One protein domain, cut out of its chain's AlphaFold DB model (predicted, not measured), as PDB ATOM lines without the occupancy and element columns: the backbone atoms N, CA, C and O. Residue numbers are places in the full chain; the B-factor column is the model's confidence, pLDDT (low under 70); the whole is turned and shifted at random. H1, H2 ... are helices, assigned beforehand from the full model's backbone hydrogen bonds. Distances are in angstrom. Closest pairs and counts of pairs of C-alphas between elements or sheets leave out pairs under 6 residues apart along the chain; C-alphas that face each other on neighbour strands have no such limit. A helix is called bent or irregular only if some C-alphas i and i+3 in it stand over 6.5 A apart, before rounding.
ATOM      1  N   ASN A 219     -64.264   7.463 -48.086       72.88
ATOM      2  CA  ASN A 219     -62.998   7.679 -47.368       72.88
ATOM      3  C   ASN A 219     -61.955   6.606 -47.727       72.88
ATOM      4  O   ASN A 219     -61.616   5.754 -46.897       72.88
ATOM      5  N   ILE A 220     -61.437   6.638 -48.955       79.50
ATOM      6  CA  ILE A 220     -60.529   5.595 -49.461       79.50
ATOM      7  C   ILE A 220     -59.181   5.657 -48.736       79.50
ATOM      8  O   ILE A 220     -58.661   4.618 -48.322       79.50
ATOM      9  N   LEU A 221     -58.654   6.865 -48.502       78.81
ATOM     10  CA  LEU A 221     -57.371   7.048 -47.817       78.81
ATOM     11  C   LEU A 221     -57.331   6.346 -46.450       78.81
ATOM     12  O   LEU A 221     -56.342   5.706 -46.101       78.81
ATOM     13  N   ARG A 222     -58.426   6.417 -45.685       73.81
ATOM     14  CA  ARG A 222     -58.505   5.815 -44.344       73.81
ATOM     15  C   ARG A 222     -58.489   4.294 -44.387       73.81
ATOM     16  O   ARG A 222     -57.799   3.674 -43.584       73.81
ATOM     17  N   ILE A 223     -59.231   3.708 -45.326       79.00
ATOM     18  CA  ILE A 223     -59.264   2.255 -45.519       79.00
ATOM     19  C   ILE A 223     -57.856   1.754 -45.838       79.00
ATOM     20  O   ILE A 223     -57.390   0.800 -45.220       79.00
ATOM     21  N   ILE A 224     -57.156   2.440 -46.745       81.00
ATOM     22  CA  ILE A 224     -55.793   2.076 -47.138       81.00
ATOM     23  C   ILE A 224     -54.837   2.175 -45.942       81.00
ATOM     24  O   ILE A 224     -54.122   1.214 -45.673       81.00
ATOM     25  N   LEU A 225     -54.849   3.281 -45.187       78.50
ATOM     26  CA  LEU A 225     -53.977   3.451 -44.014       78.50
ATOM     27  C   LEU A 225     -54.211   2.373 -42.942       78.50
ATOM     28  O   LEU A 225     -53.245   1.843 -42.394       78.50
ATOM     29  N   ASN A 226     -55.470   2.003 -42.690       78.44
ATOM     30  CA  ASN A 226     -55.798   0.925 -41.756       78.44
ATOM     31  C   ASN A 226     -55.293  -0.434 -42.254       78.44
ATOM     32  O   ASN A 226     -54.721  -1.186 -41.470       78.44
ATOM     33  N   ILE A 227     -55.450  -0.747 -43.546       82.94
ATOM     34  CA  ILE A 227     -54.928  -1.994 -44.130       82.94
ATOM     35  C   ILE A 227     -53.398  -2.040 -44.036       82.94
ATOM     36  O   ILE A 227     -52.855  -3.071 -43.642       82.94
ATOM     37  N   PHE A 228     -52.705  -0.940 -44.352       81.56
ATOM     38  CA  PHE A 228     -51.247  -0.851 -44.225       81.56
ATOM     39  C   PHE A 228     -50.776  -1.113 -42.790       81.56
ATOM     40  O   PHE A 228     -49.857  -1.906 -42.601       81.56
ATOM     41  N   GLY A 229     -51.417  -0.510 -41.784       79.94
ATOM     42  CA  GLY A 229     -51.100  -0.780 -40.376       79.94
ATOM     43  C   GLY A 229     -51.409  -2.225 -39.966       79.94
ATOM     44  O   GLY A 229     -50.560  -2.902 -39.384       79.94
ATOM     45  N   ALA A 230     -52.594  -2.724 -40.330       84.69
ATOM     46  CA  ALA A 230     -53.080  -4.051 -39.948       84.69
ATOM     47  C   ALA A 230     -52.296  -5.213 -40.566       84.69
ATOM     48  O   ALA A 230     -52.219  -6.284 -39.971       84.69
ATOM     49  N   THR A 231     -51.710  -5.011 -41.746       87.31
ATOM     50  CA  THR A 231     -50.920  -6.037 -42.447       87.31
ATOM     51  C   THR A 231     -49.417  -5.843 -42.273       87.31
ATOM     52  O   THR A 231     -48.691  -6.817 -42.075       87.31
ATOM     53  N   GLY A 232     -48.942  -4.595 -42.294       88.06
ATOM     54  CA  GLY A 232     -47.522  -4.275 -42.180       88.06
ATOM     55  C   GLY A 232     -46.946  -4.626 -40.809       88.06
ATOM     56  O   GLY A 232     -45.838  -5.157 -40.735       88.06
ATOM     57  N   GLY A 233     -47.706  -4.398 -39.734       90.50
ATOM     58  CA  GLY A 233     -47.263  -4.695 -38.370       90.50
ATOM     59  C   GLY A 233     -46.962  -6.176 -38.114       90.50
ATOM     60  O   GLY A 233     -45.842  -6.486 -37.703       90.50
ATOM     61  N   PRO A 234     -47.888  -7.109 -38.404       93.44
ATOM     62  CA  PRO A 234     -47.636  -8.541 -38.234       93.44
ATOM     63  C   PRO A 234     -46.476  -9.083 -39.089       93.44
ATOM     64  O   PRO A 234     -45.705  -9.924 -38.628       93.44
ATOM     65  N   ILE A 235     -46.303  -8.600 -40.325       91.00
ATOM     66  CA  ILE A 235     -45.182  -9.023 -41.190       91.00
ATOM     67  C   ILE A 235     -43.844  -8.538 -40.617       91.00
ATOM     68  O   ILE A 235     -42.850  -9.272 -40.601       91.00
ATOM     69  N   PHE A 236     -43.816  -7.301 -40.129       90.44
ATOM     70  CA  PHE A 236     -42.624  -6.723 -39.528       90.44
ATOM     71  C   PHE A 236     -42.280  -7.354 -38.177       90.44
ATOM     72  O   PHE A 236     -41.099  -7.532 -37.867       90.44
ATOM     73  N   LEU A 237     -43.286  -7.780 -37.408       93.44
ATOM     74  CA  LEU A 237     -43.095  -8.620 -36.229       93.44
ATOM     75  C   LEU A 237     -42.289  -9.877 -36.576       93.44
ATOM     76  O   LEU A 237     -41.287 -10.123 -35.913       93.44
ATOM     77  N   LEU A 238     -42.680 -10.640 -37.608       92.25
ATOM     78  CA  LEU A 238     -41.977 -11.871 -38.006       92.25
ATOM     79  C   LEU A 238     -40.499 -11.622 -38.344       92.25
ATOM     80  O   LEU A 238     -39.628 -12.376 -37.914       92.25
ATOM     81  N   HIS A 239     -40.209 -10.537 -39.065       89.00
ATOM     82  CA  HIS A 239     -38.829 -10.148 -39.365       89.00
ATOM     83  C   HIS A 239     -38.066  -9.764 -38.095       89.00
ATOM     84  O   HIS A 239     -36.932 -10.189 -37.897       89.00
ATOM     85  N   THR A 240     -38.698  -9.001 -37.205       90.12
ATOM     86  CA  THR A 240     -38.074  -8.532 -35.962       90.12
ATOM     87  C   THR A 240     -37.752  -9.701 -35.029       90.12
ATOM     88  O   THR A 240     -36.631  -9.790 -34.531       90.12
ATOM     89  N   ILE A 241     -38.687 -10.637 -34.829       90.31
ATOM     90  CA  ILE A 241     -38.450 -11.826 -33.992       90.31
ATOM     91  C   ILE A 241     -37.402 -12.757 -34.592       90.31
ATOM     92  O   ILE A 241     -36.566 -13.272 -33.855       90.31
ATOM     93  N   GLY A 242     -37.383 -12.909 -35.918       84.56
ATOM     94  CA  GLY A 242     -36.371 -13.709 -36.605       84.56
ATOM     95  C   GLY A 242     -34.962 -13.114 -36.522       84.56
ATOM     96  O   GLY A 242     -33.997 -13.867 -36.424       84.56
ATOM     97  N   ILE A 243     -34.834 -11.782 -36.539       81.50
ATOM     98  CA  ILE A 243     -33.534 -11.089 -36.550       81.50
ATOM     99  C   ILE A 243     -32.971 -10.846 -35.154       81.50
ATOM    100  O   ILE A 243     -31.749 -10.860 -35.033       81.50
ATOM    101  N   PHE A 244     -33.808 -10.585 -34.141       83.12
ATOM    102  CA  PHE A 244     -33.361 -10.123 -32.814       83.12
ATOM    103  C   PHE A 244     -33.678 -11.079 -31.657       83.12
ATOM    104  O   PHE A 244     -33.098 -10.933 -30.581       83.12
ATOM    105  N   PHE A 245     -34.589 -12.041 -31.833       85.06
ATOM    106  CA  PHE A 245     -35.110 -12.863 -30.735       85.06
ATOM    107  C   PHE A 245     -34.923 -14.368 -31.011       85.06
ATOM    108  O   PHE A 245     -35.889 -15.089 -31.272       85.06
ATOM    109  N   PRO A 246     -33.682 -14.880 -30.909       76.12
ATOM    110  CA  PRO A 246     -33.302 -16.221 -31.348       76.12
ATOM    111  C   PRO A 246     -33.934 -17.324 -30.503       76.12
ATOM    112  O   PRO A 246     -34.023 -18.452 -30.971       76.12
ATOM    113  N   PHE A 247     -34.412 -17.010 -29.292       81.31
ATOM    114  CA  PHE A 247     -35.129 -17.950 -28.427       81.31
ATOM    115  C   PHE A 247     -36.545 -18.280 -28.928       81.31
ATOM    116  O   PHE A 247     -37.126 -19.283 -28.499       81.31
ATOM    117  N   ILE A 248     -37.116 -17.465 -29.826       88.25
ATOM    118  CA  ILE A 248     -38.453 -17.692 -30.381       88.25
ATOM    119  C   ILE A 248     -38.394 -18.848 -31.383       88.25
ATOM    120  O   ILE A 248     -37.585 -18.859 -32.312       88.25
ATOM    121  N   ASN A 249     -39.255 -19.851 -31.190       89.38
ATOM    122  CA  ASN A 249     -39.330 -21.019 -32.068       89.38
ATOM    123  C   ASN A 249     -40.403 -20.848 -33.158       89.38
ATOM    124  O   ASN A 249     -41.229 -19.939 -33.112       89.38
ATOM    125  N   ASN A 250     -40.414 -21.750 -34.147       90.44
ATOM    126  CA  ASN A 250     -41.345 -21.692 -35.283       90.44
ATOM    127  C   ASN A 250     -42.826 -21.718 -34.833       90.44
ATOM    128  O   ASN A 250     -43.657 -20.980 -35.358       90.44
ATOM    129  N   ARG A 251     -43.163 -22.510 -33.801       92.00
ATOM    130  CA  ARG A 251     -44.537 -22.579 -33.271       92.00
ATOM    131  C   ARG A 251     -44.960 -21.249 -32.646       92.00
ATOM    132  O   ARG A 251     -46.044 -20.762 -32.955       92.00
ATOM    133  N   GLY A 252     -44.104 -20.652 -31.820       93.94
ATOM    134  CA  GLY A 252     -44.350 -19.350 -31.211       93.94
ATOM    135  C   GLY A 252     -44.451 -18.234 -32.241       93.94
ATOM    136  O   GLY A 252     -45.408 -17.466 -32.194       93.94
ATOM    137  N   ALA A 253     -43.546 -18.196 -33.220       94.75
ATOM    138  CA  ALA A 253     -43.594 -17.227 -34.313       94.75
ATOM    139  C   ALA A 253     -44.922 -17.291 -35.092       94.75
ATOM    140  O   ALA A 253     -45.565 -16.259 -35.285       94.75
ATOM    141  N   ASN A 254     -45.382 -18.491 -35.466       95.50
ATOM    142  CA  ASN A 254     -46.639 -18.656 -36.207       95.50
ATOM    143  C   ASN A 254     -47.866 -18.248 -35.383       95.50
ATOM    144  O   ASN A 254     -48.728 -17.530 -35.887       95.50
ATOM    145  N   VAL A 255     -47.955 -18.676 -34.118       97.06
ATOM    146  CA  VAL A 255     -49.096 -18.317 -33.257       97.06
ATOM    147  C   VAL A 255     -49.098 -16.815 -32.963       97.06
ATOM    148  O   VAL A 255     -50.143 -16.176 -33.077       97.06
ATOM    149  N   GLY A 256     -47.937 -16.228 -32.663       97.06
ATOM    150  CA  GLY A 256     -47.799 -14.787 -32.455       97.06
ATOM    151  C   GLY A 256     -48.181 -13.972 -33.691       97.06
ATOM    152  O   GLY A 256     -48.895 -12.979 -33.566       97.06
ATOM    153  N   PHE A 257     -47.794 -14.422 -34.888       96.25
ATOM    154  CA  PHE A 257     -48.208 -13.803 -36.147       96.25
ATOM    155  C   PHE A 257     -49.726 -13.855 -36.351       96.25
ATOM    156  O   PHE A 257     -50.336 -12.823 -36.621       96.25
ATOM    157  N   ILE A 258     -50.353 -15.022 -36.166       96.50
ATOM    158  CA  ILE A 258     -51.808 -15.173 -36.327       96.50
ATOM    159  C   ILE A 258     -52.555 -14.270 -35.341       96.50
ATOM    160  O   ILE A 258     -53.468 -13.548 -35.746       96.50
ATOM    161  N   VAL A 259     -52.153 -14.252 -34.065       97.06
ATOM    162  CA  VAL A 259     -52.785 -13.384 -33.059       97.06
ATOM    163  C   VAL A 259     -52.562 -11.905 -33.378       97.06
ATOM    164  O   VAL A 259     -53.484 -11.106 -33.229       97.06
ATOM    165  N   SER A 260     -51.381 -11.540 -33.880       95.75
ATOM    166  CA  SER A 260     -51.074 -10.180 -34.330       95.75
ATOM    167  C   SER A 260     -51.992  -9.723 -35.468       95.75
ATOM    168  O   SER A 260     -52.586  -8.644 -35.391       95.75
ATOM    169  N   VAL A 261     -52.181 -10.566 -36.489       94.62
ATOM    170  CA  VAL A 261     -53.105 -10.305 -37.604       94.62
ATOM    171  C   VAL A 261     -54.532 -10.159 -37.077       94.62
ATOM    172  O   VAL A 261     -55.155  -9.117 -37.277       94.62
ATOM    173  N   VAL A 262     -55.044 -11.163 -36.361       94.94
ATOM    174  CA  VAL A 262     -56.435 -11.172 -35.877       94.94
ATOM    175  C   VAL A 262     -56.711  -9.979 -34.961       94.94
ATOM    176  O   VAL A 262     -57.705  -9.279 -35.155       94.94
ATOM    177  N   GLY A 263     -55.819  -9.700 -34.009       93.12
ATOM    178  CA  GLY A 263     -55.967  -8.588 -33.074       93.12
ATOM    179  C   GLY A 263     -55.963  -7.229 -33.771       93.12
ATOM    180  O   GLY A 263     -56.796  -6.375 -33.467       93.12
ATOM    181  N   THR A 264     -55.081  -7.026 -34.750       91.50
ATOM    182  CA  THR A 264     -54.983  -5.727 -35.431       91.50
ATOM    183  C   THR A 264     -56.136  -5.509 -36.412       91.50
ATOM    184  O   THR A 264     -56.680  -4.404 -36.474       91.50
ATOM    185  N   PHE A 265     -56.579  -6.549 -37.129       90.31
ATOM    186  CA  PHE A 265     -57.789  -6.474 -37.955       90.31
ATOM    187  C   PHE A 265     -59.049  -6.243 -37.115       90.31
ATOM    188  O   PHE A 265     -59.878  -5.424 -37.505       90.31
ATOM    189  N   TRP A 266     -59.174  -6.882 -35.947       90.25
ATOM    190  CA  TRP A 266     -60.279  -6.643 -35.012       90.25
ATOM    191  C   TRP A 266     -60.376  -5.169 -34.599       90.25
ATOM    192  O   TRP A 266     -61.439  -4.557 -34.725       90.25
ATOM    193  N   VAL A 267     -59.257  -4.575 -34.172       87.75
ATOM    194  CA  VAL A 267     -59.201  -3.153 -33.791       87.75
ATOM    195  C   VAL A 267     -59.510  -2.252 -34.989       87.75
ATOM    196  O   VAL A 267     -60.313  -1.327 -34.877       87.75
ATOM    197  N   SER A 268     -58.930  -2.552 -36.152       84.50
ATOM    198  CA  SER A 268     -59.074  -1.733 -37.362       84.50
ATOM    199  C   SER A 268     -60.507  -1.727 -37.895       84.50
ATOM    200  O   SER A 268     -61.030  -0.676 -38.264       84.50
ATOM    201  N   ILE A 269     -61.157  -2.894 -37.926       84.00
ATOM    202  CA  ILE A 269     -62.544  -3.046 -38.375       84.00
ATOM    203  C   ILE A 269     -63.497  -2.392 -37.369       84.00
ATOM    204  O   ILE A 269     -64.370  -1.620 -37.769       84.00
ATOM    205  N   GLY A 270     -63.306  -2.622 -36.067       81.25
ATOM    206  CA  GLY A 270     -64.143  -1.994 -35.044       81.25
ATOM    207  C   GLY A 270     -64.018  -0.465 -35.009       81.25
ATOM    208  O   GLY A 270     -65.026   0.220 -34.836       81.25
ATOM    209  N   GLY A 271     -62.830   0.084 -35.288       76.25
ATOM    210  CA  GLY A 271     -62.616   1.530 -35.448       76.25
ATOM    211  C   GLY A 271     -63.370   2.138 -36.635       76.25
ATOM    212  O   GLY A 271     -63.864   3.263 -36.546       76.25
ATOM    213  N   ILE A 272     -63.529   1.388 -37.733       75.12
ATOM    214  CA  ILE A 272     -64.338   1.823 -38.885       75.12
ATOM    215  C   ILE A 272     -65.821   1.903 -38.495       75.12
ATOM    216  O   ILE A 272     -66.470   2.907 -38.785       75.12
ATOM    217  N   PHE A 273     -66.352   0.886 -37.810       74.56
ATOM    218  CA  PHE A 273     -67.768   0.843 -37.422       74.56
ATOM    219  C   PHE A 273     -68.141   1.857 -36.335       74.56
ATOM    220  O   PHE A 273     -69.268   2.353 -36.320       74.56
ATOM    221  N   ARG A 274     -67.210   2.204 -35.438       70.62
ATOM    222  CA  ARG A 274     -67.482   3.123 -34.321       70.62
ATOM    223  C   ARG A 274     -67.569   4.600 -34.731       70.62
ATOM    224  O   ARG A 274     -67.915   5.434 -33.897       70.62
ATOM    225  N   ASN A 275     -67.321   4.938 -36.004       57.16
ATOM    226  CA  ASN A 275     -67.351   6.316 -36.510       57.16
ATOM    227  C   ASN A 275     -66.549   7.279 -35.610       57.16
ATOM    228  O   ASN A 275     -67.032   8.358 -35.244       57.16
ATOM    229  N   THR A 276     -65.324   6.900 -35.226       52.09
ATOM    230  CA  THR A 276     -64.425   7.762 -34.444       52.09
ATOM    231  C   THR A 276     -63.926   8.911 -35.332       52.09
ATOM    232  O   THR A 276     -62.844   8.885 -35.917       52.09
ATOM    233  N   ILE A 277     -64.781   9.915 -35.527       47.16
ATOM    234  CA  ILE A 277     -64.488  11.152 -36.247       47.16
ATOM    235  C   ILE A 277     -64.956  12.303 -35.366       47.16
ATOM    236  O   ILE A 277     -66.153  12.565 -35.266       47.16
ATOM    237  N   ALA A 278     -64.008  12.985 -34.734       45.19
ATOM    238  CA  ALA A 278     -64.239  14.320 -34.190       45.19
ATOM    239  C   ALA A 278     -63.002  15.226 -34.242       45.19
ATOM    240  O   ALA A 278     -63.175  16.436 -34.273       45.19
ATOM    241  N   ASP A 279     -61.783  14.696 -34.360       46.59
ATOM    242  CA  ASP A 279     -60.607  15.553 -34.170       46.59
ATOM    243  C   ASP A 279     -59.952  15.935 -35.497       46.59
ATOM    244  O   ASP A 279     -58.926  15.386 -35.903       46.59
ATOM    245  N   VAL A 280     -60.563  16.889 -36.196       50.44
ATOM    246  CA  VAL A 280     -59.764  17.872 -36.938       50.44
ATOM    247  C   VAL A 280     -60.164  19.244 -36.401       50.44
ATOM    248  O   VAL A 280     -61.159  19.802 -36.867       50.44
ATOM    249  N   PRO A 281     -59.454  19.761 -35.387       47.50
ATOM    250  CA  PRO A 281     -59.548  21.162 -34.987       47.50
ATOM    251  C   PRO A 281     -59.500  22.137 -36.180       47.50
ATOM    252  O   PRO A 281     -58.980  21.859 -37.268       47.50
ATOM    253  N   GLY A 282     -60.131  23.289 -35.977       53.00
ATOM    254  CA  GLY A 282     -60.160  24.402 -36.921       53.00
ATOM    255  C   GLY A 282     -61.539  24.690 -37.504       53.00
ATOM    256  O   GLY A 282     -62.506  23.956 -37.295       53.00
ATOM    257  N   ARG A 283     -61.624  25.793 -38.255       54.41
ATOM    258  CA  ARG A 283     -62.885  26.297 -38.819       54.41
ATOM    259  C   ARG A 283     -63.636  25.195 -39.596       54.41
ATOM    260  O   ARG A 283     -62.996  24.503 -40.406       54.41
ATOM    261  N   PRO A 284     -64.956  25.019 -39.371       66.75
ATOM    262  CA  PRO A 284     -65.760  24.111 -40.174       66.75
ATOM    263  C   PRO A 284     -65.800  24.598 -41.629       66.75
ATOM    264  O   PRO A 284     -65.731  25.807 -41.878       66.75
ATOM    265  N   PRO A 285     -65.886  23.677 -42.599       71.00
ATOM    266  CA  PRO A 285     -66.023  24.052 -43.999       71.00
ATOM    267  C   PRO A 285     -67.297  24.891 -44.203       71.00
ATOM    268  O   PRO A 285     -68.325  24.623 -43.585       71.00
ATOM    269  N   SER A 286     -67.212  25.931 -45.036       74.19
ATOM    270  CA  SER A 286     -68.298  26.887 -45.309       74.19
ATOM    271  C   SER A 286     -68.486  27.056 -46.817       74.19
ATOM    272  O   SER A 286     -67.535  26.893 -47.585       74.19
ATOM    273  N   THR A 287     -69.711  27.384 -47.225       77.25
ATOM    274  CA  THR A 287     -70.101  27.699 -48.609       77.25
ATOM    275  C   THR A 287     -70.531  29.158 -48.785       77.25
ATOM    276  O   THR A 287     -71.054  29.519 -49.835       77.25
ATOM    277  N   GLU A 288     -70.340  30.006 -47.771       74.62
ATOM    278  CA  GLU A 288     -70.814  31.400 -47.753       74.62
ATOM    279  C   GLU A 288     -70.217  32.266 -48.871       74.62
ATOM    280  O   GLU A 288     -70.863  33.199 -49.337       74.62
ATOM    281  N   ALA A 289     -68.998  31.958 -49.315       76.50
ATOM    282  CA  ALA A 289     -68.309  32.669 -50.389       76.50
ATOM    283  C   ALA A 289     -68.384  31.931 -51.740       76.50
ATOM    284  O   ALA A 289     -67.627  32.256 -52.656       76.50
ATOM    285  N   SER A 319     -62.190   3.004 -25.232       72.12
ATOM    286  CA  SER A 319     -62.355   1.937 -26.207       72.12
ATOM    287  C   SER A 319     -61.094   1.680 -27.004       72.12
ATOM    288  O   SER A 319     -60.479   2.589 -27.552       72.12
ATOM    289  N   PHE A 320     -60.792   0.399 -27.174       75.44
ATOM    290  CA  PHE A 320     -59.700  -0.072 -28.018       75.44
ATOM    291  C   PHE A 320     -59.825   0.358 -29.488       75.44
ATOM    292  O   PHE A 320     -58.824   0.399 -30.194       75.44
ATOM    293  N   TYR A 321     -61.031   0.700 -29.949       79.31
ATOM    294  CA  TYR A 321     -61.297   1.093 -31.334       79.31
ATOM    295  C   TYR A 321     -60.892   2.534 -31.668       79.31
ATOM    296  O   TYR A 321     -60.841   2.882 -32.846       79.31
ATOM    297  N   ASP A 322     -60.587   3.355 -30.660       75.00
ATOM    298  CA  ASP A 322     -60.136   4.739 -30.860       75.00
ATOM    299  C   ASP A 322     -58.612   4.843 -31.014       75.00
ATOM    300  O   ASP A 322     -58.074   5.940 -31.154       75.00
ATOM    301  N   LEU A 323     -57.899   3.710 -30.984       79.31
ATOM    302  CA  LEU A 323     -56.448   3.684 -31.125       79.31
ATOM    303  C   LEU A 323     -56.037   4.362 -32.439       79.31
ATOM    304  O   LEU A 323     -56.539   4.019 -33.514       79.31
ATOM    305  N   SER A 324     -55.092   5.304 -32.366       78.31
ATOM    306  CA  SER A 324     -54.598   5.963 -33.574       78.31
ATOM    307  C   SER A 324     -54.041   4.933 -34.558       78.31
ATOM    308  O   SER A 324     -53.278   4.040 -34.186       78.31
ATOM    309  N   PHE A 325     -54.352   5.101 -35.844       76.94
ATOM    310  CA  PHE A 325     -53.851   4.222 -36.904       76.94
ATOM    311  C   PHE A 325     -52.313   4.171 -36.959       76.94
ATOM    312  O   PHE A 325     -51.745   3.171 -37.390       76.94
ATOM    313  N   LEU A 326     -51.635   5.222 -36.476       81.25
ATOM    314  CA  LEU A 326     -50.174   5.282 -36.356       81.25
ATOM    315  C   LEU A 326     -49.626   4.299 -35.308       81.25
ATOM    316  O   LEU A 326     -48.490   3.848 -35.426       81.25
ATOM    317  N   TRP A 327     -50.429   3.931 -34.308       86.94
ATOM    318  CA  TRP A 327     -50.060   2.964 -33.273       86.94
ATOM    319  C   TRP A 327     -50.443   1.523 -33.620       86.94
ATOM    320  O   TRP A 327     -50.002   0.612 -32.922       86.94
ATOM    321  N   LEU A 328     -51.199   1.280 -34.700       87.12
ATOM    322  CA  LEU A 328     -51.625  -0.074 -35.083       87.12
ATOM    323  C   LEU A 328     -50.441  -1.014 -35.321       87.12
ATOM    324  O   LEU A 328     -50.482  -2.158 -34.880       87.12
ATOM    325  N   THR A 329     -49.366  -0.536 -35.951       88.94
ATOM    326  CA  THR A 329     -48.164  -1.357 -36.152       88.94
ATOM    327  C   THR A 329     -47.502  -1.722 -34.825       88.94
ATOM    328  O   THR A 329     -47.174  -2.885 -34.599       88.94
ATOM    329  N   ALA A 330     -47.325  -0.750 -33.928       89.25
ATOM    330  CA  ALA A 330     -46.719  -0.992 -32.620       89.25
ATOM    331  C   ALA A 330     -47.576  -1.950 -31.779       89.25
ATOM    332  O   ALA A 330     -47.049  -2.874 -31.161       89.25
ATOM    333  N   PHE A 331     -48.898  -1.777 -31.820       90.44
ATOM    334  CA  PHE A 331     -49.855  -2.687 -31.204       90.44
ATOM    335  C   PHE A 331     -49.713  -4.109 -31.758       90.44
ATOM    336  O   PHE A 331     -49.542  -5.044 -30.978       90.44
ATOM    337  N   ALA A 332     -49.693  -4.269 -33.086       92.75
ATOM    338  CA  ALA A 332     -49.520  -5.557 -33.755       92.75
ATOM    339  C   ALA A 332     -48.230  -6.267 -33.318       92.75
ATOM    340  O   ALA A 332     -48.245  -7.464 -33.007       92.75
ATOM    341  N   MET A 333     -47.117  -5.530 -33.267       92.69
ATOM    342  CA  MET A 333     -45.835  -6.060 -32.810       92.69
ATOM    343  C   MET A 333     -45.883  -6.470 -31.341       92.69
ATOM    344  O   MET A 333     -45.427  -7.558 -31.005       92.69
ATOM    345  N   LEU A 334     -46.451  -5.634 -30.471       93.69
ATOM    346  CA  LEU A 334     -46.494  -5.895 -29.037       93.69
ATOM    347  C   LEU A 334     -47.292  -7.165 -28.726       93.69
ATOM    348  O   LEU A 334     -46.770  -8.073 -28.076       93.69
ATOM    349  N   ILE A 335     -48.530  -7.261 -29.222       95.56
ATOM    350  CA  ILE A 335     -49.388  -8.419 -28.937       95.56
ATOM    351  C   ILE A 335     -48.778  -9.708 -29.489       95.56
ATOM    352  O   ILE A 335     -48.765 -10.737 -28.812       95.56
ATOM    353  N   GLY A 336     -48.220  -9.651 -30.700       96.56
ATOM    354  CA  GLY A 336     -47.657 -10.828 -31.335       96.56
ATOM    355  C   GLY A 336     -46.329 -11.251 -30.714       96.56
ATOM    356  O   GLY A 336     -46.093 -12.446 -30.577       96.56
ATOM    357  N   PHE A 337     -45.500 -10.306 -30.263       96.25
ATOM    358  CA  PHE A 337     -44.256 -10.599 -29.548       96.25
ATOM    359  C   PHE A 337     -44.516 -11.268 -28.196       96.25
ATOM    360  O   PHE A 337     -43.873 -12.269 -27.870       96.25
ATOM    361  N   VAL A 338     -45.483 -10.754 -27.427       96.81
ATOM    362  CA  VAL A 338     -45.873 -11.334 -26.133       96.81
ATOM    363  C   VAL A 338     -46.354 -12.772 -26.324       96.81
ATOM    364  O   VAL A 338     -45.844 -13.688 -25.677       96.81
ATOM    365  N   VAL A 339     -47.270 -12.999 -27.268       97.38
ATOM    366  CA  VAL A 339     -47.793 -14.342 -27.559       97.38
ATOM    367  C   VAL A 339     -46.702 -15.268 -28.097       97.38
ATOM    368  O   VAL A 339     -46.590 -16.406 -27.636       97.38
ATOM    369  N   ALA A 340     -45.863 -14.796 -29.023       96.38
ATOM    370  CA  ALA A 340     -44.770 -15.592 -29.576       96.38
ATOM    371  C   ALA A 340     -43.781 -16.035 -28.494       96.38
ATOM    372  O   ALA A 340     -43.322 -17.180 -28.514       96.38
ATOM    373  N   SER A 341     -43.493 -15.154 -27.536       94.38
ATOM    374  CA  SER A 341     -42.606 -15.440 -26.409       94.38
ATOM    375  C   SER A 341     -43.221 -16.476 -25.466       94.38
ATOM    376  O   SER A 341     -42.581 -17.487 -25.187       94.38
ATOM    377  N   ILE A 342     -44.481 -16.296 -25.050       95.62
ATOM    378  CA  ILE A 342     -45.194 -17.243 -24.168       95.62
ATOM    379  C   ILE A 342     -45.267 -18.635 -24.804       95.62
ATOM    380  O   ILE A 342     -44.933 -19.633 -24.166       95.62
ATOM    381  N   VAL A 343     -45.659 -18.715 -26.078       95.44
ATOM    382  CA  VAL A 343     -45.771 -19.998 -26.785       95.44
ATOM    383  C   VAL A 343     -44.397 -20.636 -26.983       95.44
ATOM    384  O   VAL A 343     -44.273 -21.850 -26.835       95.44
ATOM    385  N   SER A 344     -43.352 -19.855 -27.270       92.81
ATOM    386  CA  SER A 344     -41.987 -20.390 -27.400       92.81
ATOM    387  C   SER A 344     -41.451 -20.930 -26.076       92.81
ATOM    388  O   SER A 344     -40.830 -21.991 -26.067       92.81
ATOM    389  N   LEU A 345     -41.740 -20.253 -24.961       90.94
ATOM    390  CA  LEU A 345     -41.417 -20.740 -23.619       90.94
ATOM    391  C   LEU A 345     -42.154 -22.052 -23.317       90.94
ATOM    392  O   LEU A 345     -41.536 -23.012 -22.866       90.94
ATOM    393  N   ALA A 346     -43.448 -22.127 -23.639       92.81
ATOM    394  CA  ALA A 346     -44.270 -23.311 -23.387       92.81
ATOM    395  C   ALA A 346     -43.926 -24.516 -24.284       92.81
ATOM    396  O   ALA A 346     -44.120 -25.660 -23.886       92.81
ATOM    397  N   THR A 347     -43.433 -24.285 -25.505       90.38
ATOM    398  CA  THR A 347     -43.186 -25.350 -26.501       90.38
ATOM    399  C   THR A 347     -41.719 -25.771 -26.614       90.38
ATOM    400  O   THR A 347     -41.379 -26.544 -27.510       90.38
ATOM    401  N   GLY A 348     -40.869 -25.300 -25.699       81.25
ATOM    402  CA  GLY A 348     -39.424 -25.505 -25.735       81.25
ATOM    403  C   GLY A 348     -38.766 -24.496 -26.671       81.25
ATOM    404  O   GLY A 348     -38.881 -24.604 -27.895       81.25
ATOM    405  N   MET A 349     -38.099 -23.497 -26.085       80.38
ATOM    406  CA  MET A 349     -37.406 -22.415 -26.793       80.38
ATOM    407  C   MET A 349     -36.516 -22.935 -27.929       80.38
ATOM    408  O   MET A 349     -36.032 -24.072 -27.920       80.38
ATOM    409  N   ASN A 350     -36.277 -22.083 -28.919       75.69
ATOM    410  CA  ASN A 350     -35.453 -22.442 -30.063       75.69
ATOM    411  C   ASN A 350     -33.988 -22.622 -29.634       75.69
ATOM    412  O   ASN A 350     -33.315 -21.671 -29.260       75.69
ATOM    413  N   THR A 351     -33.513 -23.867 -29.649       60.03
ATOM    414  CA  THR A 351     -32.194 -24.253 -29.113       60.03
ATOM    415  C   THR A 351     -31.305 -24.977 -30.127       60.03
ATOM    416  O   THR A 351     -30.251 -25.475 -29.746       60.03
ATOM    417  N   LYS A 352     -31.697 -25.100 -31.408       52.03
ATOM    418  CA  LYS A 352     -31.137 -26.178 -32.255       52.03
ATOM    419  C   LYS A 352     -30.596 -25.836 -33.644       52.03
ATOM    420  O   LYS A 352     -30.254 -26.778 -34.354       52.03
ATOM    421  N   LYS A 353     -30.465 -24.575 -34.069       54.78
ATOM    422  CA  LYS A 353     -29.796 -24.293 -35.359       54.78
ATOM    423  C   LYS A 353     -28.840 -23.101 -35.277       54.78
ATOM    424  O   LYS A 353     -29.321 -21.992 -35.055       54.78
ATOM    425  N   PRO A 354     -27.519 -23.301 -35.465       56.00
ATOM    426  CA  PRO A 354     -26.601 -22.184 -35.636       56.00
ATOM    427  C   PRO A 354     -26.985 -21.416 -36.908       56.00
ATOM    428  O   PRO A 354     -27.198 -22.003 -37.968       56.00
ATOM    429  N   ILE A 355     -27.118 -20.098 -36.781       58.69
ATOM    430  CA  ILE A 355     -27.370 -19.189 -37.904       58.69
ATOM    431  C   ILE A 355     -26.008 -18.794 -38.487       58.69
ATOM    432  O   ILE A 355     -25.105 -18.457 -37.723       58.69
ATOM    433  N   ARG A 356     -25.842 -18.838 -39.819       55.62
ATOM    434  CA  ARG A 356     -24.607 -18.381 -40.487       55.62
ATOM    435  C   ARG A 356     -24.400 -16.882 -40.224       55.62
ATOM    436  O   ARG A 356     -25.303 -16.092 -40.492       55.62
ATOM    437  N   GLN A 357     -23.221 -16.484 -39.737       54.81
ATOM    438  CA  GLN A 357     -22.911 -15.080 -39.409       54.81
ATOM    439  C   GLN A 357     -22.987 -14.148 -40.625       54.81
ATOM    440  O   GLN A 357     -23.361 -12.989 -40.470       54.81
ATOM    441  N   SER A 358     -22.714 -14.654 -41.831       54.47
ATOM    442  CA  SER A 358     -22.831 -13.891 -43.082       54.47
ATOM    443  C   SER A 358     -24.253 -13.393 -43.369       54.47
ATOM    444  O   SER A 358     -24.431 -12.427 -44.106       54.47
ATOM    445  N   LEU A 359     -25.269 -14.014 -42.756       56.25
ATOM    446  CA  LEU A 359     -26.674 -13.618 -42.866       56.25
ATOM    447  C   LEU A 359     -27.108 -12.642 -41.759       56.25
ATOM    448  O   LEU A 359     -28.224 -12.122 -41.806       56.25
ATOM    449  N   LEU A 360     -26.257 -12.393 -40.758       60.50
ATOM    450  CA  LEU A 360     -26.549 -11.507 -39.635       60.50
ATOM    451  C   LEU A 360     -25.910 -10.134 -39.856       60.50
ATOM    452  O   LEU A 360     -24.729 -10.003 -40.167       60.50
ATOM    453  N   ALA A 361     -26.690  -9.077 -39.640       63.97
ATOM    454  CA  ALA A 361     -26.144  -7.727 -39.596       63.97
ATOM    455  C   ALA A 361     -25.159  -7.600 -38.419       63.97
ATOM    456  O   ALA A 361     -25.424  -8.116 -37.332       63.97
ATOM    457  N   SER A 362     -24.053  -6.867 -38.589       64.62
ATOM    458  CA  SER A 362     -23.044  -6.693 -37.529       64.62
ATOM    459  C   SER A 362     -23.629  -6.101 -36.241       64.62
ATOM    460  O   SER A 362     -23.191  -6.438 -35.144       64.62
ATOM    461  N   GLN A 363     -24.675  -5.277 -36.358       73.62
ATOM    462  CA  GLN A 363     -25.428  -4.749 -35.220       73.62
ATOM    463  C   GLN A 363     -26.199  -5.841 -34.468       73.62
ATOM    464  O   GLN A 363     -26.259  -5.803 -33.243       73.62
ATOM    465  N   ALA A 364     -26.763  -6.822 -35.180       65.44
ATOM    466  CA  ALA A 364     -27.440  -7.959 -34.564       65.44
ATOM    467  C   ALA A 364     -26.426  -8.853 -33.836       65.44
ATOM    468  O   ALA A 364     -26.658  -9.214 -32.690       65.44
ATOM    469  N   VAL A 365     -25.259  -9.114 -34.438       67.81
ATOM    470  CA  VAL A 365     -24.160  -9.847 -33.779       67.81
ATOM    471  C   VAL A 365     -23.695  -9.125 -32.508       67.81
ATOM    472  O   VAL A 365     -23.571  -9.748 -31.457       67.81
ATOM    473  N   SER A 366     -23.510  -7.801 -32.564       69.50
ATOM    474  CA  SER A 366     -23.147  -7.011 -31.379       69.50
ATOM    475  C   SER A 366     -24.218  -7.057 -30.288       69.50
ATOM    476  O   SER A 366     -23.874  -7.093 -29.110       69.50
ATOM    477  N   PHE A 367     -25.500  -7.057 -30.662       70.44
ATOM    478  CA  PHE A 367     -26.610  -7.217 -29.723       70.44
ATOM    479  C   PHE A 367     -26.614  -8.617 -29.093       70.44
ATOM    480  O   PHE A 367     -26.821  -8.754 -27.890       70.44
ATOM    481  N   TYR A 368     -26.312  -9.656 -29.874       65.44
ATOM    482  CA  TYR A 368     -26.235 -11.033 -29.385       65.44
ATOM    483  C   TYR A 368     -25.084 -11.286 -28.424       65.44
ATOM    484  O   TYR A 368     -25.259 -12.023 -27.455       65.44
ATOM    485  N   ASN A 369     -23.951 -10.617 -28.618       65.81
ATOM    486  CA  ASN A 369     -22.829 -10.687 -27.684       65.81
ATOM    487  C   ASN A 369     -23.183 -10.149 -26.282       65.81
ATOM    488  O   ASN A 369     -22.524 -10.513 -25.311       65.81
ATOM    489  N   CYS A 370     -24.242  -9.339 -26.140       67.50
ATOM    490  CA  CYS A 370     -24.757  -8.920 -24.832       67.50
ATOM    491  C   CYS A 370     -25.549 -10.020 -24.098       67.50
ATOM    492  O   CYS A 370     -25.793  -9.881 -22.901       67.50
ATOM    493  N   PHE A 371     -25.930 -11.113 -24.773       63.25
ATOM    494  CA  PHE A 371     -26.728 -12.212 -24.211       63.25
ATOM    495  C   PHE A 371     -26.041 -13.583 -24.396       63.25
ATOM    496  O   PHE A 371     -26.572 -14.457 -25.088       63.25
ATOM    497  N   PRO A 372     -24.882 -13.819 -23.747       53.91
ATOM    498  CA  PRO A 372     -24.032 -14.994 -23.985       53.91
ATOM    499  C   PRO A 372     -24.709 -16.346 -23.688       53.91
ATOM    500  O   PRO A 372     -24.372 -17.346 -24.309       53.91
ATOM    501  N   ASN A 373     -25.709 -16.385 -22.798       54.00
ATOM    502  CA  ASN A 373     -26.431 -17.615 -22.436       54.00
ATOM    503  C   ASN A 373     -27.609 -17.953 -23.371       54.00
ATOM    504  O   ASN A 373     -28.191 -19.029 -23.255       54.00
ATOM    505  N   CYS A 374     -27.989 -17.051 -24.281       49.19
ATOM    506  CA  CYS A 374     -29.077 -17.273 -25.242       49.19
ATOM    507  C   CYS A 374     -28.579 -17.853 -26.573       49.19
ATOM    508  O   CYS A 374     -29.361 -18.014 -27.511       49.19
TER     509      CYS A 374
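Overview. This is residues 219 to 289 and 319 to 374 of the 419 residues of an uncharacterized protein of Sparganum proliferum (UniProt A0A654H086). Three long helices, H1, H2 and H3, make an up-and-down bundle, each running against the one before. Short H4 packs on H1's last residues at one end; residues 278 to 289 stick out at the other. The printed part has 127 residues, with four named helices and no named strand: all helix, loose, radius of gyration of the C-alphas 19.6 A, spans 70 by 30 by 21 A.

Along the chain. H1, residues 220 to 244, begins at C-alpha (-60.529, 5.595, -49.461) and spans 35.5 A. H2, residues 250 to 273, spans 34.8 A. H3, residues 325 to 346, spans 32.1 A and is only just irregular: C-alphas 326 and 329 are 6.9 A apart. H4, residues 362 to 368, ends at C-alpha (-26.235, -11.033, -29.385).

Arrangement. H1 and H2, a hairpin, touch; their closest C-alphas, Ala 230 and Thr 264, are 5.2 A apart. H2 and H3 touch, closest C-alphas Gly 256 and Gly 336, 4.1 A. O i to N i+4 pairs are within hydrogen-bond range throughout H2 and H4, 20 of 21 in H1, 16 of 18 in H3.

Size, cuts and confidence. Residues 290 to 318 are cut out, a 39.6 A gap between C-alphas 289 and 319. H3 to H4 is a long link. Residues 275 to 284 and 351 to 362, among others, have pLDDT under 70.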